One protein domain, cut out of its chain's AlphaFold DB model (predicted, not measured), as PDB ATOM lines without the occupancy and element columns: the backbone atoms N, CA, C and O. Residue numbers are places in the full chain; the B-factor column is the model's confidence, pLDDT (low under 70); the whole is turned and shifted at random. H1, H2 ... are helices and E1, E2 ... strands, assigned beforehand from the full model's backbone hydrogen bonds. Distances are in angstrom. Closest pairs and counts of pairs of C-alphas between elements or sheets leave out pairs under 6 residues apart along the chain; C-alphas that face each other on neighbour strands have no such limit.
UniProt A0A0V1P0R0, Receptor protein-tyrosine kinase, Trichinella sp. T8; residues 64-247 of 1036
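Overview. This is residues 64 to 247 of the 1036 residues of the protein "Receptor protein-tyrosine kinase" of Trichinella sp. T8 (UniProt A0A0V1P0R0). With little regular structure, the printed part winds in stacked turns, a solenoid with parallel strands E1 E2 E4 E6 E7 along one wall and E3 E5 along another. H1 and H2 lie toward the E1 end, residues 232 to 247 at the other. The 184 residues, class mixed, with 53 in named elements H1 E1 H2 E2 E3 E4 E5 E6 H3 H4 E7, are compact: radius of gyration of the C-alphas 15.6 A, spans 43 by 33 by 31 A.

Arrangement. H1, residues 80 to 88, only just touches H2, residues 105 to 110, with 3 pairs of C-alphas within 8 A, closest Val 81 and Asp 107, 6.5 A. E1, residues 98 to 101, parallels E2, residues 129 to 132; N 100 and O 130, 2.8 A, are within hydrogen-bond range. Every O i to N i+4 pair is within range in H1; H2 has 1 of 2.

Along the chain. H1 spans 12.4 A from C-alpha 80 (37.630, -20.546, -10.342). E7, residues 217 to 220, ends at C-alpha 220 (13.735, -7.579, -4.034).

Size, cuts and confidence. The printed part has no cut. Residues 74 to 78, 156 to 161 and 222 to 229 have pLDDT under 70.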
ATOM      1  N   CYS A  64      45.624  -5.225  -4.668       81.88
ATOM      2  CA  CYS A  64      45.277  -6.106  -5.787       81.88
ATOM      3  C   CYS A  64      44.219  -5.460  -6.701       81.88
ATOM      4  O   CYS A  64      43.376  -4.696  -6.243       81.88
ATOM      5  N   SER A  65      44.254  -5.745  -8.006       75.69
ATOM      6  CA  SER A  65      43.523  -4.960  -9.026       75.69
ATOM      7  C   SER A  65      42.043  -5.322  -9.242       75.69
ATOM      8  O   SER A  65      41.382  -4.710 -10.078       75.69
ATOM      9  N   GLY A  66      41.518  -6.326  -8.535       83.81
ATOM     10  CA  GLY A  66      40.135  -6.789  -8.701       83.81
ATOM     11  C   GLY A  66      39.803  -7.343 -10.097       83.81
ATOM     12  O   GLY A  66      40.688  -7.727 -10.868       83.81
ATOM     13  N   THR A  67      38.510  -7.391 -10.431       82.38
ATOM     14  CA  THR A  67      37.995  -7.894 -11.719       82.38
ATOM     15  C   THR A  67      36.829  -7.067 -12.282       82.38
ATOM     16  O   THR A  67      36.219  -6.270 -11.571       82.38
ATOM     17  N   GLU A  68      36.530  -7.230 -13.580       84.00
ATOM     18  CA  GLU A  68      35.417  -6.552 -14.282       84.00
ATOM     19  C   GLU A  68      34.606  -7.523 -15.179       84.00
ATOM     20  O   GLU A  68      34.170  -7.172 -16.276       84.00
ATOM     21  N   ASN A  69      34.440  -8.780 -14.756       82.56
ATOM     22  CA  ASN A  69      33.727  -9.818 -15.513       82.56
ATOM     23  C   ASN A  69      32.196  -9.663 -15.448       82.56
ATOM     24  O   ASN A  69      31.481 -10.192 -16.305       82.56
ATOM     25  N   GLY A  70      31.675  -8.980 -14.427       86.69
ATOM     26  CA  GLY A  70      30.258  -8.834 -14.135       86.69
ATOM     27  C   GLY A  70      29.561 -10.177 -13.905       86.69
ATOM     28  O   GLY A  70      29.942 -10.970 -13.046       86.69
ATOM     29  N   LEU A  71      28.513 -10.430 -14.692       84.56
ATOM     30  CA  LEU A  71      27.735 -11.676 -14.668       84.56
ATOM     31  C   LEU A  71      28.136 -12.652 -15.792       84.56
ATOM     32  O   LEU A  71      27.405 -13.597 -16.082       84.56
ATOM     33  N   ASN A  72      29.290 -12.452 -16.437       79.12
ATOM     34  CA  ASN A  72      29.792 -13.406 -17.425       79.12
ATOM     35  C   ASN A  72      30.286 -14.679 -16.724       79.12
ATOM     36  O   ASN A  72      31.173 -14.642 -15.872       79.12
ATOM     37  N   LYS A  73      29.708 -15.825 -17.090       72.81
ATOM     38  CA  LYS A  73      30.057 -17.122 -16.507       72.81
ATOM     39  C   LYS A  73      31.340 -17.668 -17.145       72.81
ATOM     40  O   LYS A  73      31.329 -18.019 -18.322       72.81
ATOM     41  N   LEU A  74      32.407 -17.784 -16.353       64.50
ATOM     42  CA  LEU A  74      33.661 -18.440 -16.752       64.50
ATOM     43  C   LEU A  74      33.432 -19.905 -17.174       64.50
ATOM     44  O   LEU A  74      32.534 -20.582 -16.657       64.50
ATOM     45  N   GLU A  75      34.246 -20.389 -18.114       58.09
ATOM     46  CA  GLU A  75      34.097 -21.726 -18.695       58.09
ATOM     47  C   GLU A  75      34.385 -22.864 -17.703       58.09
ATOM     48  O   GLU A  75      35.124 -22.728 -16.729       58.09
ATOM     49  N   VAL A  76      33.802 -24.035 -17.983       55.53
ATOM     50  CA  VAL A  76      33.757 -25.207 -17.084       55.53
ATOM     51  C   VAL A  76      35.140 -25.836 -16.821       55.53
ATOM     52  O   VAL A  76      35.275 -26.666 -15.928       55.53
ATOM     53  N   HIS A  77      36.177 -25.440 -17.562       50.91
ATOM     54  CA  HIS A  77      37.543 -25.946 -17.395       50.91
ATOM     55  C   HIS A  77      38.454 -25.055 -16.524       50.91
ATOM     56  O   HIS A  77      39.582 -25.457 -16.236       50.91
ATOM     57  N   GLU A  78      38.000 -23.884 -16.058       60.31
ATOM     58  CA  GLU A  78      38.788 -23.045 -15.142       60.31
ATOM     59  C   GLU A  78      38.603 -23.417 -13.658       60.31
ATOM     60  O   GLU A  78      37.488 -23.492 -13.143       60.31
ATOM     61  N   LYS A  79      39.717 -23.523 -12.916       75.44
ATOM     62  CA  LYS A  79      39.714 -23.622 -11.444       75.44
ATOM     63  C   LYS A  79      39.387 -22.268 -10.794       75.44
ATOM     64  O   LYS A  79      40.282 -21.591 -10.283       75.44
ATOM     65  N   LYS A  80      38.107 -21.874 -10.795       81.56
ATOM     66  CA  LYS A  80      37.630 -20.546 -10.342       81.56
ATOM     67  C   LYS A  80      38.200 -20.114  -8.986       81.56
ATOM     68  O   LYS A  80      38.701 -19.002  -8.849       81.56
ATOM     69  N   VAL A  81      38.149 -21.001  -7.990       86.81
ATOM     70  CA  VAL A  81      38.589 -20.708  -6.615       86.81
ATOM     71  C   VAL A  81      40.095 -20.452  -6.537       86.81
ATOM     72  O   VAL A  81      40.511 -19.547  -5.823       86.81
ATOM     73  N   GLU A  82      40.911 -21.164  -7.319       84.62
ATOM     74  CA  GLU A  82      42.358 -20.919  -7.356       84.62
ATOM     75  C   GLU A  82      42.684 -19.591  -8.061       84.62
ATOM     76  O   GLU A  82      43.587 -18.875  -7.641       84.62
ATOM     77  N   ARG A  83      41.894 -19.191  -9.072       83.38
ATOM     78  CA  ARG A  83      42.001 -17.864  -9.706       83.38
ATOM     79  C   ARG A  83      41.675 -16.731  -8.725       83.38
ATOM     80  O   ARG A  83      42.409 -15.748  -8.683       83.38
ATOM     81  N   LEU A  84      40.632 -16.888  -7.902       87.88
ATOM     82  CA  LEU A  84      40.326 -15.958  -6.806       87.88
ATOM     83  C   LEU A  84      41.453 -15.939  -5.759       87.88
ATOM     84  O   LEU A  84      41.882 -14.868  -5.337       87.88
ATOM     85  N   ARG A  85      41.983 -17.107  -5.380       88.50
ATOM     86  CA  ARG A  85      43.077 -17.228  -4.407       88.50
ATOM     87  C   ARG A  85      44.353 -16.528  -4.873       88.50
ATOM     88  O   ARG A  85      44.916 -15.750  -4.113       88.50
ATOM     89  N   MET A  86      44.776 -16.753  -6.119       82.31
ATOM     90  CA  MET A  86      45.954 -16.102  -6.711       82.31
ATOM     91  C   MET A  86      45.819 -14.575  -6.811       82.31
ATOM     92  O   MET A  86      46.833 -13.889  -6.877       82.31
ATOM     93  N   MET A  87      44.592 -14.045  -6.843       82.88
ATOM     94  CA  MET A  87      44.329 -12.609  -6.968       82.88
ATOM     95  C   MET A  87      44.160 -11.893  -5.623       82.88
ATOM     96  O   MET A  87      44.573 -10.741  -5.502       82.88
ATOM     97  N   TYR A  88      43.544 -12.549  -4.635       91.31
ATOM     98  CA  TYR A  88      43.096 -11.900  -3.398       91.31
ATOM     99  C   TYR A  88      43.794 -12.387  -2.118       91.31
ATOM    100  O   TYR A  88      43.645 -11.738  -1.087       91.31
ATOM    101  N   ALA A  89      44.563 -13.484  -2.136       89.44
ATOM    102  CA  ALA A  89      45.250 -13.956  -0.929       89.44
ATOM    103  C   ALA A  89      46.252 -12.914  -0.395       89.44
ATOM    104  O   ALA A  89      47.099 -12.415  -1.137       89.44
ATOM    105  N   ASN A  90      46.166 -12.621   0.906       88.12
ATOM    106  CA  ASN A  90      46.893 -11.555   1.601       88.12
ATOM    107  C   ASN A  90      46.602 -10.125   1.084       88.12
ATOM    108  O   ASN A  90      47.340  -9.208   1.438       88.12
ATOM    109  N   CYS A  91      45.593  -9.903   0.230       90.00
ATOM    110  CA  CYS A  91      45.261  -8.568  -0.272       90.00
ATOM    111  C   CYS A  91      44.444  -7.781   0.760       90.00
ATOM    112  O   CYS A  91      43.402  -8.248   1.210       90.00
ATOM    113  N   THR A  92      44.883  -6.562   1.089       90.75
ATOM    114  CA  THR A  92      44.190  -5.671   2.032       90.75
ATOM    115  C   THR A  92      43.348  -4.601   1.337       90.75
ATOM    116  O   THR A  92      42.349  -4.154   1.898       90.75
ATOM    117  N   VAL A  93      43.725  -4.187   0.120       88.88
ATOM    118  CA  VAL A  93      43.033  -3.145  -0.661       88.88
ATOM    119  C   VAL A  93      42.767  -3.638  -2.086       88.88
ATOM    120  O   VAL A  93      43.699  -3.834  -2.868       88.88
ATOM    121  N   VAL A  94      41.494  -3.789  -2.454       87.12
ATOM    122  CA  VAL A  94      41.086  -4.070  -3.837       87.12
ATOM    123  C   VAL A  94      40.973  -2.747  -4.594       87.12
ATOM    124  O   VAL A  94      39.966  -2.041  -4.507       87.12
ATOM    125  N   HIS A  95      42.012  -2.414  -5.359       83.69
ATOM    126  CA  HIS A  95      42.043  -1.274  -6.278       83.69
ATOM    127  C   HIS A  95      41.359  -1.646  -7.602       83.69
ATOM    128  O   HIS A  95      41.990  -1.861  -8.634       83.69
ATOM    129  N   GLY A  96      40.040  -1.803  -7.526       84.25
ATOM    130  CA  GLY A  96      39.177  -2.352  -8.566       84.25
ATOM    131  C   GLY A  96      37.861  -2.830  -7.959       84.25
ATOM    132  O   GLY A  96      37.482  -2.392  -6.873       84.25
ATOM    133  N   ASN A  97      37.161  -3.740  -8.636       90.56
ATOM    134  CA  ASN A  97      35.911  -4.320  -8.134       90.56
ATOM    135  C   ASN A  97      36.157  -5.732  -7.582       90.56
ATOM    136  O   ASN A  97      36.964  -6.481  -8.132       90.56
ATOM    137  N   LEU A  98      35.442  -6.106  -6.521       95.44
ATOM    138  CA  LEU A  98      35.488  -7.445  -5.929       95.44
ATOM    139  C   LEU A  98      34.278  -8.257  -6.409       95.44
ATOM    140  O   LEU A  98      33.154  -8.030  -5.959       95.44
ATOM    141  N   GLU A  99      34.506  -9.205  -7.317       94.06
ATOM    142  CA  GLU A  99      33.449 -10.038  -7.904       94.06
ATOM    143  C   GLU A  99      33.565 -11.495  -7.436       94.06
ATOM    144  O   GLU A  99      34.535 -12.191  -7.732       94.06
ATOM    145  N   ILE A 100      32.538 -11.976  -6.737       93.62
ATOM    146  CA  ILE A 100      32.400 -13.362  -6.278       93.62
ATOM    147  C   ILE A 100      31.152 -13.931  -6.958       93.62
ATOM    148  O   ILE A 100      30.026 -13.680  -6.518       93.62
ATOM    149  N   THR A 101      31.332 -14.670  -8.055       91.50
ATOM    150  CA  THR A 101      30.209 -15.171  -8.863       91.50
ATOM    151  C   THR A 101      30.327 -16.647  -9.244       91.50
ATOM    152  O   THR A 101      31.417 -17.192  -9.421       91.50
ATOM    153  N   TYR A 102      29.171 -17.309  -9.378       90.81
ATOM    154  CA  TYR A 102      29.029 -18.695  -9.857       90.81
ATOM    155  C   TYR A 102      29.881 -19.756  -9.120       90.81
ATOM    156  O   TYR A 102      30.272 -20.773  -9.712       90.81
ATOM    157  N   LEU A 103      30.152 -19.553  -7.824       90.88
ATOM    158  CA  LEU A 103      30.809 -20.545  -6.967       90.88
ATOM    159  C   LEU A 103      29.820 -21.606  -6.471       90.88
ATOM    160  O   LEU A 103      28.720 -21.294  -6.007       90.88
ATOM    161  N   THR A 104      30.233 -22.870  -6.511       90.69
ATOM    162  CA  THR A 104      29.469 -24.025  -6.023       90.69
ATOM    163  C   THR A 104      30.187 -24.733  -4.866       90.69
ATOM    164  O   THR A 104      31.387 -24.539  -4.670       90.69
ATOM    165  N   PRO A 105      29.490 -25.585  -4.088       90.31
ATOM    166  CA  PRO A 105      30.130 -26.402  -3.057       90.31
ATOM    167  C   PRO A 105      31.181 -27.384  -3.591       90.31
ATOM    168  O   PRO A 105      31.988 -27.865  -2.803       90.31
ATOM    169  N   ASP A 106      31.169 -27.700  -4.889       88.56
ATOM    170  CA  ASP A 106      32.147 -28.593  -5.514       88.56
ATOM    171  C   ASP A 106      33.415 -27.833  -5.942       88.56
ATOM    172  O   ASP A 106      34.511 -28.319  -5.682       88.56
ATOM    173  N   ASP A 107      33.294 -26.580  -6.416       88.69
ATOM    174  CA  ASP A 107      34.453 -25.694  -6.658       88.69
ATOM    175  C   ASP A 107      35.340 -25.538  -5.399       88.69
ATOM    176  O   ASP A 107      36.563 -25.434  -5.499       88.69
ATOM    177  N   LEU A 108      34.727 -25.520  -4.206       88.81
ATOM    178  CA  LEU A 108      35.433 -25.459  -2.917       88.81
ATOM    179  C   LEU A 108      36.169 -26.773  -2.587       88.81
ATOM    180  O   LEU A 108      37.320 -26.739  -2.147       88.81
ATOM    181  N   LYS A 109      35.539 -27.932  -2.841       88.19
ATOM    182  CA  LYS A 109      36.150 -29.261  -2.635       88.19
ATOM    183  C   LYS A 109      37.354 -29.470  -3.548       88.19
ATOM    184  O   LYS A 109      38.392 -29.926  -3.075       88.19
ATOM    185  N   ASP A 110      37.236 -29.089  -4.819       86.69
ATOM    186  CA  ASP A 110      38.294 -29.229  -5.828       86.69
ATOM    187  C   ASP A 110      39.513 -28.332  -5.542       86.69
ATOM    188  O   ASP A 110      40.630 -28.628  -5.978       86.69
ATOM    189  N   ALA A 111      39.313 -27.253  -4.777       85.25
ATOM    190  CA  ALA A 111      40.368 -26.398  -4.230       85.25
ATOM    191  C   ALA A 111      40.868 -26.838  -2.835       85.25
ATOM    192  O   ALA A 111      41.830 -26.266  -2.319       85.25
ATOM    193  N   GLY A 112      40.243 -27.846  -2.218       88.06
ATOM    194  CA  GLY A 112      40.617 -28.374  -0.904       88.06
ATOM    195  C   GLY A 112      40.303 -27.452   0.279       88.06
ATOM    196  O   GLY A 112      40.977 -27.553   1.303       88.06
ATOM    197  N   ILE A 113      39.318 -26.552   0.158       87.81
ATOM    198  CA  ILE A 113      38.965 -25.570   1.200       87.81
ATOM    199  C   ILE A 113      37.491 -25.662   1.618       87.81
ATOM    200  O   ILE A 113      36.620 -26.051   0.843       87.81
ATOM    201  N   SER A 114      37.203 -25.290   2.865       83.38
ATOM    202  CA  SER A 114      35.846 -25.205   3.426       83.38
ATOM    203  C   SER A 114      35.135 -23.883   3.126       83.38
ATOM    204  O   SER A 114      33.906 -23.822   3.110       83.38
ATOM    205  N   ASP A 115      35.915 -22.822   2.952       84.12
ATOM    206  CA  ASP A 115      35.504 -21.424   2.997       84.12
ATOM    207  C   ASP A 115      36.515 -20.529   2.263       84.12
ATOM    208  O   ASP A 115      37.636 -20.936   1.959       84.12
ATOM    209  N   LEU A 116      36.124 -19.286   1.979       90.56
ATOM    210  CA  LEU A 116      36.938 -18.310   1.245       90.56
ATOM    211  C   LEU A 116      37.833 -17.475   2.182       90.56
ATOM    212  O   LEU A 116      37.964 -16.269   2.000       90.56
ATOM    213  N   HIS A 117      38.448 -18.101   3.192       90.88
ATOM    214  CA  HIS A 117      39.203 -17.407   4.252       90.88
ATOM    215  C   HIS A 117      40.360 -16.526   3.744       90.88
ATOM    216  O   HIS A 117      40.798 -15.628   4.451       90.88
ATOM    217  N   PHE A 118      40.848 -16.749   2.520       91.62
ATOM    218  CA  PHE A 118      41.859 -15.904   1.876       91.62
ATOM    219  C   PHE A 118      41.343 -14.505   1.485       91.62
ATOM    220  O   PHE A 118      42.140 -13.663   1.092       91.62
ATOM    221  N   LEU A 119      40.031 -14.256   1.583       93.75
ATOM    222  CA  LEU A 119      39.419 -12.930   1.456       93.75
ATOM    223  C   LEU A 119      39.357 -12.177   2.800       93.75
ATOM    224  O   LEU A 119      38.941 -11.020   2.829       93.75
ATOM    225  N   ASN A 120      39.738 -12.815   3.916       92.88
ATOM    226  CA  ASN A 120      39.557 -12.245   5.252       92.88
ATOM    227  C   ASN A 120      40.434 -11.022   5.530       92.88
ATOM    228  O   ASN A 120      40.109 -10.270   6.446       92.88
ATOM    229  N   ASP A 121      41.504 -10.815   4.766       93.75
ATOM    230  CA  ASP A 121      42.429  -9.691   4.940       93.75
ATOM    231  C   ASP A 121      41.959  -8.410   4.224       93.75
ATOM    232  O   ASP A 121      42.497  -7.335   4.485       93.75
ATOM    233  N   ILE A 122      40.938  -8.492   3.357       95.25
ATOM    234  CA  ILE A 122      40.432  -7.349   2.584       95.25
ATOM    235  C   ILE A 122      39.743  -6.353   3.526       95.25
ATOM    236  O   ILE A 122      38.725  -6.670   4.140       95.25
ATOM    237  N   VAL A 123      40.272  -5.130   3.590       93.31
ATOM    238  CA  VAL A 123      39.754  -4.005   4.388       93.31
ATOM    239  C   VAL A 123      39.015  -2.980   3.521       93.31
ATOM    240  O   VAL A 123      38.022  -2.397   3.961       93.31
ATOM    241  N   GLU A 124      39.474  -2.765   2.288       92.06
ATOM    242  CA  GLU A 124      39.068  -1.643   1.435       92.06
ATOM    243  C   GLU A 124      38.804  -2.114  -0.010       92.06
ATOM    244  O   GLU A 124      39.577  -2.901  -0.559       92.06
ATOM    245  N   VAL A 125      37.725  -1.633  -0.641       94.31
ATOM    246  CA  VAL A 125      37.415  -1.857  -2.071       94.31
ATOM    247  C   VAL A 125      37.097  -0.515  -2.735       94.31
ATOM    248  O   VAL A 125      36.188   0.189  -2.291       94.31
ATOM    249  N   THR A 126      37.820  -0.145  -3.797       90.44
ATOM    250  CA  THR A 126      37.647   1.166  -4.460       90.44
ATOM    251  C   THR A 126      36.492   1.185  -5.465       90.44
ATOM    252  O   THR A 126      35.735   2.151  -5.546       90.44
ATOM    253  N   GLY A 127      36.300   0.098  -6.211       91.56
ATOM    254  CA  GLY A 127      35.159  -0.100  -7.100       91.56
ATOM    255  C   GLY A 127      33.908  -0.571  -6.357       91.56
ATOM    256  O   GLY A 127      33.613  -0.135  -5.242       91.56
ATOM    257  N   TYR A 128      33.170  -1.484  -6.986       96.06
ATOM    258  CA  TYR A 128      31.998  -2.131  -6.393       96.06
ATOM    259  C   TYR A 128      32.308  -3.529  -5.843       96.06
ATOM    260  O   TYR A 128      33.312  -4.153  -6.185       96.06
ATOM    261  N   VAL A 129      31.388  -4.055  -5.035       97.69
ATOM    262  CA  VAL A 129      31.358  -5.459  -4.609       97.69
ATOM    263  C   VAL A 129      30.148  -6.150  -5.247       97.69
ATOM    264  O   VAL A 129      29.003  -5.735  -5.048       97.69
ATOM    265  N   LEU A 130      30.389  -7.210  -6.019       95.75
ATOM    266  CA  LEU A 130      29.365  -8.010  -6.698       95.75
ATOM    267  C   LEU A 130      29.413  -9.450  -6.186       95.75
ATOM    268  O   LEU A 130      30.409 -10.144  -6.361       95.75
ATOM    269  N   ILE A 131      28.321  -9.917  -5.585       95.25
ATOM    270  CA  ILE A 131      28.210 -11.264  -5.021       95.25
ATOM    271  C   ILE A 131      26.964 -11.915  -5.623       95.25
ATOM    272  O   ILE A 131      25.846 -11.660  -5.167       95.25
ATOM    273  N   ALA A 132      27.128 -12.708  -6.687       93.00
ATOM    274  CA  ALA A 132      25.998 -13.151  -7.507       93.00
ATOM    275  C   ALA A 132      26.015 -14.633  -7.918       93.00
ATOM    276  O   ALA A 132      27.037 -15.169  -8.343       93.00
ATOM    277  N   HIS A 133      24.844 -15.277  -7.879       92.75
ATOM    278  CA  HIS A 133      24.626 -16.660  -8.330       92.75
ATOM    279  C   HIS A 133      25.504 -17.723  -7.636       92.75
ATOM    280  O   HIS A 133      25.868 -18.728  -8.252       92.75
ATOM    281  N   ASN A 134      25.860 -17.523  -6.362       92.19
ATOM    282  CA  ASN A 134      26.665 -18.485  -5.607       92.19
ATOM    283  C   ASN A 134      25.791 -19.515  -4.872       92.19
ATOM    284  O   ASN A 134      24.872 -19.164  -4.130       92.19
ATOM    285  N   SER A 135      26.136 -20.795  -5.021       91.69
ATOM    286  CA  SER A 135      25.446 -21.947  -4.415       91.69
ATOM    287  C   SER A 135      26.119 -22.467  -3.134       91.69
ATOM    288  O   SER A 135      25.707 -23.492  -2.588       91.69
ATOM    289  N   ILE A 136      27.174 -21.797  -2.661       90.81
ATOM    290  CA  ILE A 136      27.833 -22.086  -1.377       90.81
ATOM    291  C   ILE A 136      26.973 -21.593  -0.198       90.81
ATOM    292  O   ILE A 136      26.147 -20.697  -0.356       90.81
ATOM    293  N   ARG A 137      27.149 -22.180   0.994       85.56
ATOM    294  CA  ARG A 137      26.316 -21.858   2.175       85.56
ATOM    295  C   ARG A 137      26.821 -20.689   3.018       85.56
ATOM    296  O   ARG A 137      26.010 -20.045   3.675       85.56
ATOM    297  N   ASN A 138      28.125 -20.430   3.015       86.94
ATOM    298  CA  ASN A 138      28.752 -19.479   3.927       86.94
ATOM    299  C   ASN A 138      29.532 -18.441   3.120       86.94
ATOM    300  O   ASN A 138      30.285 -18.811   2.218       86.94
ATOM    301  N   PHE A 139      29.391 -17.165   3.475       91.06
ATOM    302  CA  PHE A 139      30.206 -16.073   2.954       91.06
ATOM    303  C   PHE A 139      30.538 -15.081   4.077       91.06
ATOM    304  O   PHE A 139      29.680 -14.761   4.897       91.06
ATOM    305  N   SER A 140      31.782 -14.609   4.131       90.94
ATOM    306  CA  SER A 140      32.261 -13.662   5.140       90.94
ATOM    307  C   SER A 140      33.376 -12.806   4.536       90.94
ATOM    308  O   SER A 140      34.232 -13.333   3.828       90.94
ATOM    309  N   LEU A 141      33.346 -11.499   4.803       94.38
ATOM    310  CA  LEU A 141      34.456 -10.560   4.605       94.38
ATOM    311  C   LEU A 141      34.656  -9.814   5.938       94.38
ATOM    312  O   LEU A 141      34.212  -8.673   6.088       94.38
ATOM    313  N   PRO A 142      35.253 -10.468   6.950       90.75
ATOM    314  CA  PRO A 142      35.191 -10.016   8.336       90.75
ATOM    315  C   PRO A 142      36.000  -8.740   8.596       90.75
ATOM    316  O   PRO A 142      35.695  -8.032   9.555       90.75
ATOM    317  N   SER A 143      36.997  -8.423   7.762       93.12
ATOM    318  CA  SER A 143      37.825  -7.211   7.894       93.12
ATOM    319  C   SER A 143      37.381  -6.048   7.005       93.12
ATOM    320  O   SER A 143      37.887  -4.941   7.198       93.12
ATOM    321  N   LEU A 144      36.442  -6.267   6.073       95.19
ATOM    322  CA  LEU A 144      36.010  -5.253   5.109       95.19
ATOM    323  C   LEU A 144      35.319  -4.105   5.842       95.19
ATOM    324  O   LEU A 144      34.311  -4.317   6.509       95.19
ATOM    325  N   GLN A 145      35.842  -2.891   5.690       93.19
ATOM    326  CA  GLN A 145      35.369  -1.687   6.375       93.19
ATOM    327  C   GLN A 145      34.732  -0.675   5.426       93.19
ATOM    328  O   GLN A 145      33.757  -0.022   5.815       93.19
ATOM    329  N   ILE A 146      35.248  -0.547   4.197       93.12
ATOM    330  CA  ILE A 146      34.822   0.491   3.247       93.12
ATOM    331  C   ILE A 146      34.678  -0.072   1.830       93.12
ATOM    332  O   ILE A 146      35.569  -0.751   1.320       93.12
ATOM    333  N   ILE A 147      33.564   0.279   1.184       96.12
ATOM    334  CA  ILE A 147      33.378   0.189  -0.268       96.12
ATOM    335  C   ILE A 147      33.216   1.622  -0.790       96.12
ATOM    336  O   ILE A 147      32.293   2.322  -0.365       96.12
ATOM    337  N   TRP A 148      34.092   2.084  -1.682       92.94
ATOM    338  CA  TRP A 148      34.048   3.468  -2.172       92.94
ATOM    339  C   TRP A 148      33.018   3.672  -3.290       92.94
ATOM    340  O   TRP A 148      32.213   4.600  -3.211       92.94
ATOM    341  N   GLY A 149      32.965   2.778  -4.282       91.06
ATOM    342  CA  GLY A 149      32.035   2.898  -5.410       91.06
ATOM    343  C   GLY A 149      32.517   3.828  -6.533       91.06
ATOM    344  O   GLY A 149      31.691   4.311  -7.313       91.06
ATOM    345  N   ASP A 150      33.834   4.050  -6.655       86.88
ATOM    346  CA  ASP A 150      34.458   4.840  -7.733       86.88
ATOM    347  C   ASP A 150      34.043   4.294  -9.118       86.88
ATOM    348  O   ASP A 150      33.730   5.037 -10.053       86.88
ATOM    349  N   LYS A 151      33.936   2.961  -9.213       86.31
ATOM    350  CA  LYS A 151      33.113   2.252 -10.201       86.31
ATOM    351  C   LYS A 151      31.881   1.658  -9.523       86.31
ATOM    352  O   LYS A 151      31.959   1.131  -8.418       86.31
ATOM    353  N   LYS A 152      30.751   1.679 -10.236       92.81
ATOM    354  CA  LYS A 152      29.461   1.108  -9.809       92.81
ATOM    355  C   LYS A 152      28.973   0.081 -10.823       92.81
ATOM    356  O   LYS A 152      28.974   0.358 -12.024       92.81
ATOM    357  N   PHE A 153      28.515  -1.073 -10.346       91.50
ATOM    358  CA  PHE A 153      27.962  -2.125 -11.193       91.50
ATOM    359  C   PHE A 153      26.634  -1.684 -11.817       91.50
ATOM    360  O   PHE A 153      25.791  -1.081 -11.148       91.50
ATOM    361  N   ARG A 154      26.426  -2.011 -13.095       86.88
ATOM    362  CA  ARG A 154      25.187  -1.743 -13.837       86.88
ATOM    363  C   ARG A 154      24.686  -3.054 -14.448       86.88
ATOM    364  O   ARG A 154      25.385  -3.601 -15.301       86.88
ATOM    365  N   PRO A 155      23.516  -3.575 -14.042       77.44
ATOM    366  CA  PRO A 155      22.920  -4.731 -14.702       77.44
ATOM    367  C   PRO A 155      22.588  -4.400 -16.164       77.44
ATOM    368  O   PRO A 155      22.079  -3.324 -16.456       77.44
ATOM    369  N   THR A 156      22.807  -5.338 -17.084       65.31
ATOM    370  CA  THR A 156      22.504  -5.187 -18.522       65.31
ATOM    371  C   THR A 156      21.015  -5.334 -18.875       65.31
ATOM    372  O   THR A 156      20.666  -5.434 -20.048       65.31
ATOM    373  N   SER A 157      20.125  -5.351 -17.877       57.81
ATOM    374  CA  SER A 157      18.673  -5.412 -18.071       57.81
ATOM    375  C   SER A 157      18.056  -4.021 -17.953       57.81
ATOM    376  O   SER A 157      18.180  -3.373 -16.915       57.81
ATOM    377  N   ASP A 158      17.320  -3.615 -18.989       47.44
ATOM    378  CA  ASP A 158      16.661  -2.303 -19.139       47.44
ATOM    379  C   ASP A 158      15.693  -1.948 -17.984       47.44
ATOM    380  O   ASP A 158      15.320  -0.796 -17.781       47.44
ATOM    381  N   GLN A 159      15.303  -2.937 -17.173       50.50
ATOM    382  CA  GLN A 159      14.447  -2.761 -15.993       50.50
ATOM    383  C   GLN A 159      15.216  -2.384 -14.704       50.50
ATOM    384  O   GLN A 159      14.619  -2.344 -13.621       50.50
ATOM    385  N   MET A 160      16.532  -2.137 -14.777       55.62
ATOM    386  CA  MET A 160      17.394  -1.867 -13.616       55.62
ATOM    387  C   MET A 160      18.283  -0.625 -13.800       55.62
ATOM    388  O   MET A 160      19.497  -0.718 -13.937       55.62
ATOM    389  N   VAL A 161      17.667   0.558 -13.724       60.91
ATOM    390  CA  VAL A 161      18.321   1.880 -13.880       60.91
ATOM    391  C   VAL A 161      19.393   2.177 -12.805       60.91
ATOM    392  O   VAL A 161      20.258   3.036 -12.989       60.91
ATOM    393  N   SER A 162      19.348   1.491 -11.660       79.62
ATOM    394  CA  SER A 162      20.209   1.753 -10.499       79.62
ATOM    395  C   SER A 162      21.645   1.240 -10.664       79.62
ATOM    396  O   SER A 162      21.879   0.158 -11.196       79.62
ATOM    397  N   GLN A 163      22.609   2.005 -10.143       90.31
ATOM    398  CA  GLN A 163      24.042   1.698 -10.206       90.31
ATOM    399  C   GLN A 163      24.536   1.304  -8.809       90.31
ATOM    400  O   GLN A 163      24.380   2.077  -7.864       90.31
ATOM    401  N   PHE A 164      25.109   0.114  -8.656       93.12
ATOM    402  CA  PHE A 164      25.360  -0.501  -7.351       93.12
ATOM    403  C   PHE A 164      26.817  -0.366  -6.895       93.12
ATOM    404  O   PHE A 164      27.733  -0.684  -7.648       93.12
ATOM    405  N   GLY A 165      27.015   0.058  -5.644       94.75
ATOM    406  CA  GLY A 165      28.289  -0.084  -4.926       94.75
ATOM    407  C   GLY A 165      28.412  -1.468  -4.277       94.75
ATOM    408  O   GLY A 165      29.487  -2.056  -4.269       94.75
ATOM    409  N   LEU A 166      27.288  -2.039  -3.825       96.50
ATOM    410  CA  LEU A 166      27.178  -3.431  -3.380       96.50
ATOM    411  C   LEU A 166      25.947  -4.078  -4.031       96.50
ATOM    412  O   LEU A 166      24.839  -3.556  -3.900       96.50
ATOM    413  N   LEU A 167      26.113  -5.223  -4.693       94.31
ATOM    414  CA  LEU A 167      25.001  -6.039  -5.192       94.31
ATOM    415  C   LEU A 167      25.159  -7.499  -4.757       94.31
ATOM    416  O   LEU A 167      26.074  -8.193  -5.195       94.31
ATOM    417  N   VAL A 168      24.221  -7.966  -3.934       93.50
ATOM    418  CA  VAL A 168      24.084  -9.359  -3.500       93.50
ATOM    419  C   VAL A 168      22.858  -9.950  -4.202       93.50
ATOM    420  O   VAL A 168      21.725  -9.593  -3.868       93.50
ATOM    421  N   LEU A 169      23.066 -10.813  -5.200       91.50
ATOM    422  CA  LEU A 169      22.023 -11.281  -6.126       91.50
ATOM    423  C   LEU A 169      21.950 -12.815  -6.240       91.50
ATOM    424  O   LEU A 169      22.889 -13.449  -6.712       91.50
ATOM    425  N   ASN A 170      20.793 -13.404  -5.929       90.88
ATOM    426  CA  ASN A 170      20.470 -14.812  -6.195       90.88
ATOM    427  C   ASN A 170      21.505 -15.803  -5.613       90.88
ATOM    428  O   ASN A 170      22.049 -16.647  -6.325       90.88
ATOM    429  N   ASN A 171      21.821 -15.670  -4.322       90.69
ATOM    430  CA  ASN A 171      22.749 -16.560  -3.616       90.69
ATOM    431  C   ASN A 171      22.025 -17.499  -2.638       90.69
ATOM    432  O   ASN A 171      21.011 -17.145  -2.030       90.69
ATOM    433  N   ALA A 172      22.603 -18.683  -2.425       88.19
ATOM    434  CA  ALA A 172      22.097 -19.719  -1.521       88.19
ATOM    435  C   ALA A 172      22.675 -19.649  -0.090       88.19
ATOM    436  O   ALA A 172      22.552 -20.625   0.658       88.19
ATOM    437  N   PHE A 173      23.302 -18.527   0.286       86.94
ATOM    438  CA  PHE A 173      23.936 -18.343   1.594       86.94
ATOM    439  C   PHE A 173      22.942 -18.521   2.749       86.94
ATOM    440  O   PHE A 173      21.835 -17.987   2.711       86.94
ATOM    441  N   SER A 174      23.374 -19.218   3.796       79.62
ATOM    442  CA  SER A 174      22.736 -19.266   5.116       79.62
ATOM    443  C   SER A 174      23.448 -18.347   6.113       79.62
ATOM    444  O   SER A 174      22.786 -17.754   6.960       79.62
ATOM    445  N   THR A 175      24.771 -18.177   5.991       79.44
ATOM    446  CA  THR A 175      25.542 -17.158   6.724       79.44
ATOM    447  C   THR A 175      26.174 -16.164   5.753       79.44
ATOM    448  O   THR A 175      26.755 -16.554   4.735       79.44
ATOM    449  N   PHE A 176      26.032 -14.874   6.058       87.44
ATOM    450  CA  PHE A 176      26.549 -13.763   5.262       87.44
ATOM    451  C   PHE A 176      27.053 -12.669   6.207       87.44
ATOM    452  O   PHE A 176      26.255 -11.989   6.844       87.44
ATOM    453  N   ASP A 177      28.369 -12.529   6.323       88.38
ATOM    454  CA  ASP A 177      29.027 -11.731   7.360       88.38
ATOM    455  C   ASP A 177      29.860 -10.587   6.761       88.38
ATOM    456  O   ASP A 177      30.846 -10.826   6.067       88.38
ATOM    457  N   LEU A 178      29.467  -9.345   7.059       93.19
ATOM    458  CA  LEU A 178      30.194  -8.112   6.723       93.19
ATOM    459  C   LEU A 178      30.385  -7.252   7.991       93.19
ATOM    460  O   LEU A 178      30.148  -6.047   7.985       93.19
ATOM    461  N   SER A 179      30.726  -7.867   9.127       89.75
ATOM    462  CA  SER A 179      30.468  -7.257  10.445       89.75
ATOM    463  C   SER A 179      31.319  -6.045  10.830       89.75
ATOM    464  O   SER A 179      30.908  -5.281  11.703       89.75
ATOM    465  N   ASN A 180      32.450  -5.812  10.160       91.44
ATOM    466  CA  ASN A 180      33.204  -4.561  10.285       91.44
ATOM    467  C   ASN A 180      32.911  -3.545   9.165       91.44
ATOM    468  O   ASN A 180      33.504  -2.466   9.189       91.44
ATOM    469  N   LEU A 181      31.979  -3.827   8.242       93.94
ATOM    470  CA  LEU A 181      31.603  -2.888   7.186       93.94
ATOM    471  C   LEU A 181      30.942  -1.665   7.815       93.94
ATOM    472  O   LEU A 181      29.874  -1.745   8.424       93.94
ATOM    473  N   ARG A 182      31.605  -0.523   7.654       91.19
ATOM    474  CA  ARG A 182      31.215   0.761   8.228       91.19
ATOM    475  C   ARG A 182      30.531   1.635   7.189       91.19
ATOM    476  O   ARG A 182      29.476   2.189   7.480       91.19
ATOM    477  N   ALA A 183      31.083   1.748   5.979       92.38
ATOM    478  CA  ALA A 183      30.543   2.641   4.954       92.38
ATOM    479  C   ALA A 183      30.508   2.030   3.550       92.38
ATOM    480  O   ALA A 183      31.402   1.293   3.137       92.38
ATOM    481  N   ILE A 184      29.490   2.437   2.793       93.62
ATOM    482  CA  ILE A 184      29.431   2.310   1.337       93.62
ATOM    483  C   ILE A 184      29.285   3.740   0.809       93.62
ATOM    484  O   ILE A 184      28.213   4.339   0.921       93.62
ATOM    485  N   HIS A 185      30.380   4.332   0.333       90.19
ATOM    486  CA  HIS A 185      30.470   5.776   0.105       90.19
ATOM    487  C   HIS A 185      29.515   6.220  -1.015       90.19
ATOM    488  O   HIS A 185      28.533   6.906  -0.723       90.19
ATOM    489  N   ASP A 186      29.689   5.709  -2.238       91.25
ATOM    490  CA  ASP A 186      28.804   5.931  -3.391       91.25
ATOM    491  C   ASP A 186      28.108   4.623  -3.856       91.25
ATOM    492  O   ASP A 186      28.439   3.513  -3.437       91.25
ATOM    493  N   GLY A 187      27.074   4.747  -4.689       91.50
ATOM    494  CA  GLY A 187      26.299   3.652  -5.269       91.50
ATOM    495  C   GLY A 187      25.131   3.157  -4.409       91.50
ATOM    496  O   GLY A 187      25.037   3.406  -3.204       91.50
ATOM    497  N   SER A 188      24.207   2.446  -5.051       93.81
ATOM    498  CA  SER A 188      23.102   1.734  -4.401       93.81
ATOM    499  C   SER A 188      23.560   0.424  -3.748       93.81
ATOM    500  O   SER A 188      24.583  -0.150  -4.128       93.81
ATOM    501  N   VAL A 189      22.758  -0.085  -2.812       94.69
ATOM    502  CA  VAL A 189      22.885  -1.423  -2.219       94.69
ATOM    503  C   VAL A 189      21.732  -2.288  -2.701       94.69
ATOM    504  O   VAL A 189      20.573  -1.979  -2.439       94.69
ATOM    505  N   GLY A 190      22.039  -3.374  -3.404       91.62
ATOM    506  CA  GLY A 190      21.061  -4.350  -3.871       91.62
ATOM    507  C   GLY A 190      21.116  -5.631  -3.047       91.62
ATOM    508  O   GLY A 190      22.168  -6.261  -2.985       91.62
ATOM    509  N   ILE A 191      19.989  -6.049  -2.462       90.69
ATOM    510  CA  ILE A 191      19.835  -7.375  -1.833       90.69
ATOM    511  C   ILE A 191      18.637  -8.063  -2.491       90.69
ATOM    512  O   ILE A 191      17.480  -7.712  -2.247       90.69
ATOM    513  N   GLN A 192      18.919  -8.977  -3.419       88.44
ATOM    514  CA  GLN A 192      17.947  -9.435  -4.410       88.44
ATOM    515  C   GLN A 192      17.943 -10.961  -4.561       88.44
ATOM    516  O   GLN A 192      18.991 -11.563  -4.770       88.44
ATOM    517  N   MET A 193      16.768 -11.594  -4.486       87.06
ATOM    518  CA  MET A 193      16.562 -13.043  -4.693       87.06
ATOM    519  C   MET A 193      17.416 -13.971  -3.790       87.06
ATOM    520  O   MET A 193      17.632 -15.137  -4.112       87.06
ATOM    521  N   ASN A 194      17.917 -13.494  -2.644       87.19
ATOM    522  CA  ASN A 194      18.747 -14.298  -1.733       87.19
ATOM    523  C   ASN A 194      17.864 -15.086  -0.752       87.19
ATOM    524  O   ASN A 194      17.793 -14.768   0.434       87.19
ATOM    525  N   HIS A 195      17.139 -16.090  -1.252       81.50
ATOM    526  CA  HIS A 195      16.030 -16.722  -0.523       81.50
ATOM    527  C   HIS A 195      16.397 -17.328   0.845       81.50
ATOM    528  O   HIS A 195      15.526 -17.394   1.705       81.50
ATOM    529  N   ARG A 196      17.658 -17.723   1.075       80.25
ATOM    530  CA  ARG A 196      18.130 -18.355   2.329       80.25
ATOM    531  C   ARG A 196      18.876 -17.423   3.287       80.25
ATOM    532  O   ARG A 196      19.245 -17.846   4.380       80.25
ATOM    533  N   MET A 197      19.093 -16.172   2.887       84.38
ATOM    534  CA  MET A 197      19.909 -15.220   3.633       84.38
ATOM    535  C   MET A 197      19.119 -14.652   4.820       84.38
ATOM    536  O   MET A 197      18.114 -13.966   4.638       84.38
ATOM    537  N   CYS A 198      19.586 -14.933   6.036       80.44
ATOM    538  CA  CYS A 198      19.018 -14.416   7.284       80.44
ATOM    539  C   CYS A 198      19.679 -13.094   7.733       80.44
ATOM    540  O   CYS A 198      20.563 -12.570   7.057       80.44
ATOM    541  N   HIS A 199      19.213 -12.544   8.863       84.69
ATOM    542  CA  HIS A 199      19.718 -11.362   9.595       84.69
ATOM    543  C   HIS A 199      19.766 -10.006   8.870       84.69
ATOM    544  O   HIS A 199      19.688  -8.982   9.545       84.69
ATOM    545  N   TRP A 200      19.778  -9.949   7.534       83.50
ATOM    546  CA  TRP A 200      19.873  -8.700   6.756       83.50
ATOM    547  C   TRP A 200      18.792  -7.663   7.099       83.50
ATOM    548  O   TRP A 200      19.038  -6.465   7.000       83.50
ATOM    549  N   LYS A 201      17.611  -8.111   7.547       81.75
ATOM    550  CA  LYS A 201      16.508  -7.252   8.020       81.75
ATOM    551  C   LYS A 201      16.826  -6.490   9.310       81.75
ATOM    552  O   LYS A 201      16.131  -5.529   9.617       81.75
ATOM    553  N   THR A 202      17.821  -6.935  10.078       88.31
ATOM    554  CA  THR A 202      18.243  -6.292  11.329       88.31
ATOM    555  C   THR A 202      19.313  -5.226  11.105       88.31
ATOM    556  O   THR A 202      19.586  -4.474  12.027       88.31
ATOM    557  N   ILE A 203      19.913  -5.124   9.914       90.12
ATOM    558  CA  ILE A 203      20.985  -4.161   9.631       90.12
ATOM    559  C   ILE A 203      20.431  -2.735   9.535       90.12
ATOM    560  O   ILE A 203      19.543  -2.456   8.728       90.12
ATOM    561  N   ASP A 204      21.009  -1.807  10.302       91.38
ATOM    562  CA  ASP A 204      20.791  -0.378  10.098       91.38
ATOM    563  C   ASP A 204      21.618   0.111   8.899       91.38
ATOM    564  O   ASP A 204      22.808   0.434   8.999       91.38
ATOM    565  N   PHE A 205      20.966   0.193   7.741       91.75
ATOM    566  CA  PHE A 205      21.568   0.708   6.514       91.75
ATOM    567  C   PHE A 205      21.880   2.215   6.561       91.75
ATOM    568  O   PHE A 205      22.664   2.678   5.728       91.75
ATOM    569  N   ARG A 206      21.366   2.984   7.537       90.44
ATOM    570  CA  ARG A 206      21.741   4.395   7.733       90.44
ATOM    571  C   ARG A 206      23.184   4.535   8.220       90.44
ATOM    572  O   ARG A 206      23.873   5.444   7.756       90.44
ATOM    573  N   GLN A 207      23.696   3.593   9.030       88.94
ATOM    574  CA  GLN A 207      25.135   3.540   9.345       88.94
ATOM    575  C   GLN A 207      25.970   3.449   8.065       88.94
ATOM    576  O   GLN A 207      26.950   4.171   7.915       88.94
ATOM    577  N   LEU A 208      25.559   2.603   7.117       91.38
ATOM    578  CA  LEU A 208      26.337   2.311   5.912       91.38
ATOM    579  C   LEU A 208      26.247   3.434   4.863       91.38
ATOM    580  O   LEU A 208      27.265   3.817   4.284       91.38
ATOM    581  N   LEU A 209      25.044   3.975   4.635       91.00
ATOM    582  CA  LEU A 209      24.708   4.811   3.470       91.00
ATOM    583  C   LEU A 209      24.415   6.288   3.792       91.00
ATOM    584  O   LEU A 209      24.262   7.085   2.859       91.00
ATOM    585  N   GLY A 210      24.340   6.658   5.076       87.88
ATOM    586  CA  GLY A 210      23.965   7.999   5.534       87.88
ATOM    587  C   GLY A 210      22.476   8.312   5.337       87.88
ATOM    588  O   GLY A 210      21.666   7.432   5.055       87.88
ATOM    589  N   ASP A 211      22.094   9.584   5.453       83.81
ATOM    590  CA  ASP A 211      20.679   9.999   5.476       83.81
ATOM    591  C   ASP A 211      19.899   9.736   4.177       83.81
ATOM    592  O   ASP A 211      18.673   9.679   4.191       83.81
ATOM    593  N   ASN A 212      20.583   9.511   3.052       85.38
ATOM    594  CA  ASN A 212      19.951   9.113   1.789       85.38
ATOM    595  C   ASN A 212      19.781   7.582   1.635       85.38
ATOM    596  O   ASN A 212      19.509   7.121   0.523       85.38
ATOM    597  N   TYR A 213      19.930   6.785   2.706       90.50
ATOM    598  CA  TYR A 213      19.882   5.314   2.645       90.50
ATOM    599  C   TYR A 213      18.624   4.768   1.948       90.50
ATOM    600  O   TYR A 213      18.747   3.881   1.107       90.50
ATOM    601  N   GLU A 214      17.442   5.341   2.194       88.31
ATOM    602  CA  GLU A 214      16.162   4.885   1.614       88.31
ATOM    603  C   GLU A 214      16.125   4.965   0.082       88.31
ATOM    604  O   GLU A 214      15.511   4.128  -0.573       88.31
ATOM    605  N   LYS A 215      16.826   5.941  -0.510       88.50
ATOM    606  CA  LYS A 215      16.946   6.093  -1.971       88.50
ATOM    607  C   LYS A 215      18.037   5.197  -2.565       88.50
ATOM    608  O   LYS A 215      18.075   4.992  -3.777       88.50
ATOM    609  N   ARG A 216      18.958   4.706  -1.729       92.44
ATOM    610  CA  ARG A 216      20.115   3.888  -2.124       92.44
ATOM    611  C   ARG A 216      19.877   2.389  -1.915       92.44
ATOM    612  O   ARG A 216      20.503   1.599  -2.616       92.44
ATOM    613  N   LEU A 217      18.999   1.990  -0.997       92.81
ATOM    614  CA  LEU A 217      18.714   0.596  -0.647       92.81
ATOM    615  C   LEU A 217      17.618  -0.007  -1.545       92.81
ATOM    616  O   LEU A 217      16.514   0.519  -1.635       92.81
ATOM    617  N   ILE A 218      17.913  -1.133  -2.201       89.69
ATOM    618  CA  ILE A 218      17.037  -1.771  -3.195       89.69
ATOM    619  C   ILE A 218      16.926  -3.271  -2.904       89.69
ATOM    620  O   ILE A 218      17.740  -4.086  -3.346       89.69
ATOM    621  N   ILE A 219      15.873  -3.636  -2.177       87.00
ATOM    622  CA  ILE A 219      15.574  -5.019  -1.795       87.00
ATOM    623  C   ILE A 219      14.509  -5.598  -2.734       87.00
ATOM    624  O   ILE A 219      13.478  -4.966  -2.964       87.00
ATOM    625  N   ARG A 220      14.732  -6.810  -3.258       83.06
ATOM    626  CA  ARG A 220      13.735  -7.579  -4.034       83.06
ATOM    627  C   ARG A 220      13.773  -9.057  -3.639       83.06
ATOM    628  O   ARG A 220      14.852  -9.606  -3.437       83.06
ATOM    629  N   ASP A 221      12.612  -9.691  -3.504       71.06
ATOM    630  CA  ASP A 221      12.399 -11.154  -3.464       71.06
ATOM    631  C   ASP A 221      13.242 -11.999  -2.472       71.06
ATOM    632  O   ASP A 221      13.203 -13.227  -2.495       71.06
ATOM    633  N   SER A 222      13.962 -11.374  -1.536       67.62
ATOM    634  CA  SER A 222      14.872 -12.029  -0.575       67.62
ATOM    635  C   SER A 222      14.145 -12.452   0.712       67.62
ATOM    636  O   SER A 222      14.604 -12.191   1.823       67.62
ATOM    637  N   TYR A 223      12.960 -13.047   0.556       61.12
ATOM    638  CA  TYR A 223      11.965 -13.240   1.624       61.12
ATOM    639  C   TYR A 223      11.586 -14.712   1.902       61.12
ATOM    640  O   TYR A 223      10.638 -14.942   2.644       61.12
ATOM    641  N   GLY A 224      12.283 -15.687   1.302       57.50
ATOM    642  CA  GLY A 224      11.837 -17.089   1.207       57.50
ATOM    643  C   GLY A 224      11.945 -17.942   2.480       57.50
ATOM    644  O   GLY A 224      10.944 -18.202   3.137       57.50
ATOM    645  N   ASP A 225      13.156 -18.409   2.793       63.16
ATOM    646  CA  ASP A 225      13.403 -19.620   3.597       63.16
ATOM    647  C   ASP A 225      14.015 -19.341   4.991       63.16
ATOM    648  O   ASP A 225      14.447 -20.271   5.674       63.16
ATOM    649  N   CYS A 226      14.138 -18.079   5.417       65.62
ATOM    650  CA  CYS A 226      14.774 -17.767   6.703       65.62
ATOM    651  C   CYS A 226      13.881 -18.180   7.890       65.62
ATOM    652  O   CYS A 226      12.707 -17.810   7.947       65.62
ATOM    653  N   TYR A 227      14.454 -18.908   8.855       60.62
ATOM    654  CA  TYR A 227      13.777 -19.288  10.099       60.62
ATOM    655  C   TYR A 227      13.283 -18.053  10.870       60.62
ATOM    656  O   TYR A 227      13.964 -17.028  10.922       60.62
ATOM    657  N   ALA A 228      12.111 -18.167  11.505       56.59
ATOM    658  CA  ALA A 228      11.505 -17.078  12.277       56.59
ATOM    659  C   ALA A 228      12.389 -16.608  13.452       56.59
ATOM    660  O   ALA A 228      12.332 -15.444  13.841       56.59
ATOM    661  N   ASP A 229      13.244 -17.499  13.958       57.53
ATOM    662  CA  ASP A 229      14.092 -17.312  15.139       57.53
ATOM    663  C   ASP A 229      15.501 -16.770  14.811       57.53
ATOM    664  O   ASP A 229      16.459 -17.022  15.541       57.53
ATOM    665  N   ALA A 230      15.660 -16.027  13.707       70.75
ATOM    666  CA  ALA A 230      16.929 -15.411  13.288       70.75
ATOM    667  C   ALA A 230      17.319 -14.183  14.148       70.75
ATOM    668  O   ALA A 230      17.479 -13.066  13.648       70.75
ATOM    669  N   VAL A 231      17.459 -14.394  15.459       83.75
ATOM    670  CA  VAL A 231      17.745 -13.369  16.476       83.75
ATOM    671  C   VAL A 231      19.250 -13.055  16.540       83.75
ATOM    672  O   VAL A 231      20.090 -13.924  16.292       83.75
ATOM    673  N   CYS A 232      19.588 -11.804  16.860       88.19
ATOM    674  CA  CYS A 232      20.954 -11.355  17.145       88.19
ATOM    675  C   CYS A 232      21.442 -11.799  18.536       88.19
ATOM    676  O   CYS A 232      20.656 -12.235  19.378       88.19
ATOM    677  N   ASP A 233      22.741 -11.648  18.805       92.44
ATOM    678  CA  ASP A 233      23.269 -11.776  20.166       92.44
ATOM    679  C   ASP A 233      22.628 -10.737  21.103       92.44
ATOM    680  O   ASP A 233      22.406  -9.591  20.718       92.44
ATOM    681  N   SER A 234      22.388 -11.118  22.361       90.81
ATOM    682  CA  SER A 234      21.798 -10.259  23.404       90.81
ATOM    683  C   SER A 234      22.459  -8.883  23.596       90.81
ATOM    684  O   SER A 234      21.841  -7.986  24.166       90.81
ATOM    685  N   SER A 235      23.703  -8.708  23.141       90.00
ATOM    686  CA  SER A 235      24.454  -7.455  23.219       90.00
ATOM    687  C   SER A 235      24.274  -6.505  22.024       90.00
ATOM    688  O   SER A 235      24.873  -5.430  22.037       90.00
ATOM    689  N   CYS A 236      23.456  -6.834  21.014       88.00
ATOM    690  CA  CYS A 236      23.174  -5.930  19.892       88.00
ATOM    691  C   CYS A 236      21.786  -6.112  19.250       88.00
ATOM    692  O   CYS A 236      21.285  -7.218  19.078       88.00
ATOM    693  N   VAL A 237      21.184  -4.995  18.821       87.56
ATOM    694  CA  VAL A 237      19.902  -4.975  18.081       87.56
ATOM    695  C   VAL A 237      20.092  -5.278  16.586       87.56
ATOM    696  O   VAL A 237      19.196  -5.814  15.940       87.56
ATOM    697  N   HIS A 238      21.267  -4.944  16.046       90.69
ATOM    698  CA  HIS A 238      21.586  -5.003  14.621       90.69
ATOM    699  C   HIS A 238      22.765  -5.958  14.384       90.69
ATOM    700  O   HIS A 238      23.826  -5.784  14.995       90.69
ATOM    701  N   CYS A 239      22.612  -6.965  13.517       90.88
ATOM    702  CA  CYS A 239      23.637  -7.989  13.301       90.88
ATOM    703  C   CYS A 239      23.612  -8.618  11.897       90.88
ATOM    704  O   CYS A 239      22.586  -8.672  11.222       90.88
ATOM    705  N   TRP A 240      24.750  -9.173  11.482       89.62
ATOM    706  CA  TRP A 240      24.873 -10.011  10.281       89.62
ATOM    707  C   TRP A 240      24.677 -11.515  10.582       89.62
ATOM    708  O   TRP A 240      24.614 -12.337   9.670       89.62
ATOM    709  N   GLY A 241      24.555 -11.885  11.861       88.25
ATOM    710  CA  GLY A 241      24.462 -13.262  12.354       88.25
ATOM    711  C   GLY A 241      24.211 -13.321  13.866       88.25
ATOM    712  O   GLY A 241      24.353 -12.318  14.561       88.25
ATOM    713  N   SER A 242      23.844 -14.495  14.388       86.31
ATOM    714  CA  SER A 242      23.473 -14.683  15.805       86.31
ATOM    715  C   SER A 242      24.621 -14.641  16.828       86.31
ATOM    716  O   SER A 242      24.354 -14.758  18.021       86.31
ATOM    717  N   GLU A 243      25.888 -14.515  16.422       88.38
ATOM    718  CA  GLU A 243      27.013 -14.443  17.369       88.38
ATOM    719  C   GLU A 243      27.369 -12.993  17.723       88.38
ATOM    720  O   GLU A 243      27.327 -12.111  16.869       88.38
ATOM    721  N   LYS A 244      27.876 -12.745  18.940       89.38
ATOM    722  CA  LYS A 244      28.385 -11.424  19.365       89.38
ATOM    723  C   LYS A 244      29.396 -10.784  18.400       89.38
ATOM    724  O   LYS A 244      29.457  -9.562  18.282       89.38
ATOM    725  N   ARG A 245      30.203 -11.591  17.698       88.00
ATOM    726  CA  ARG A 245      31.154 -11.091  16.686       88.00
ATOM    727  C   ARG A 245      30.478 -10.549  15.421       88.00
ATOM    728  O   ARG A 245      31.118  -9.802  14.691       88.00
ATOM    729  N   HIS A 246      29.213 -10.900  15.183       90.25
ATOM    730  CA  HIS A 246      28.423 -10.466  14.031       90.25
ATOM    731  C   HIS A 246      27.575  -9.210  14.286       90.25
ATOM    732  O   HIS A 246      26.822  -8.783  13.409       90.25
ATOM    733  N   CYS A 247      27.678  -8.606  15.472       91.06
ATOM    734  CA  CYS A 247      27.024  -7.339  15.795       91.06
ATOM    735  C   CYS A 247      27.537  -6.190  14.911       91.06
ATOM    736  O   CYS A 247      28.747  -5.967  14.807       91.06
TER     737      CYS A 247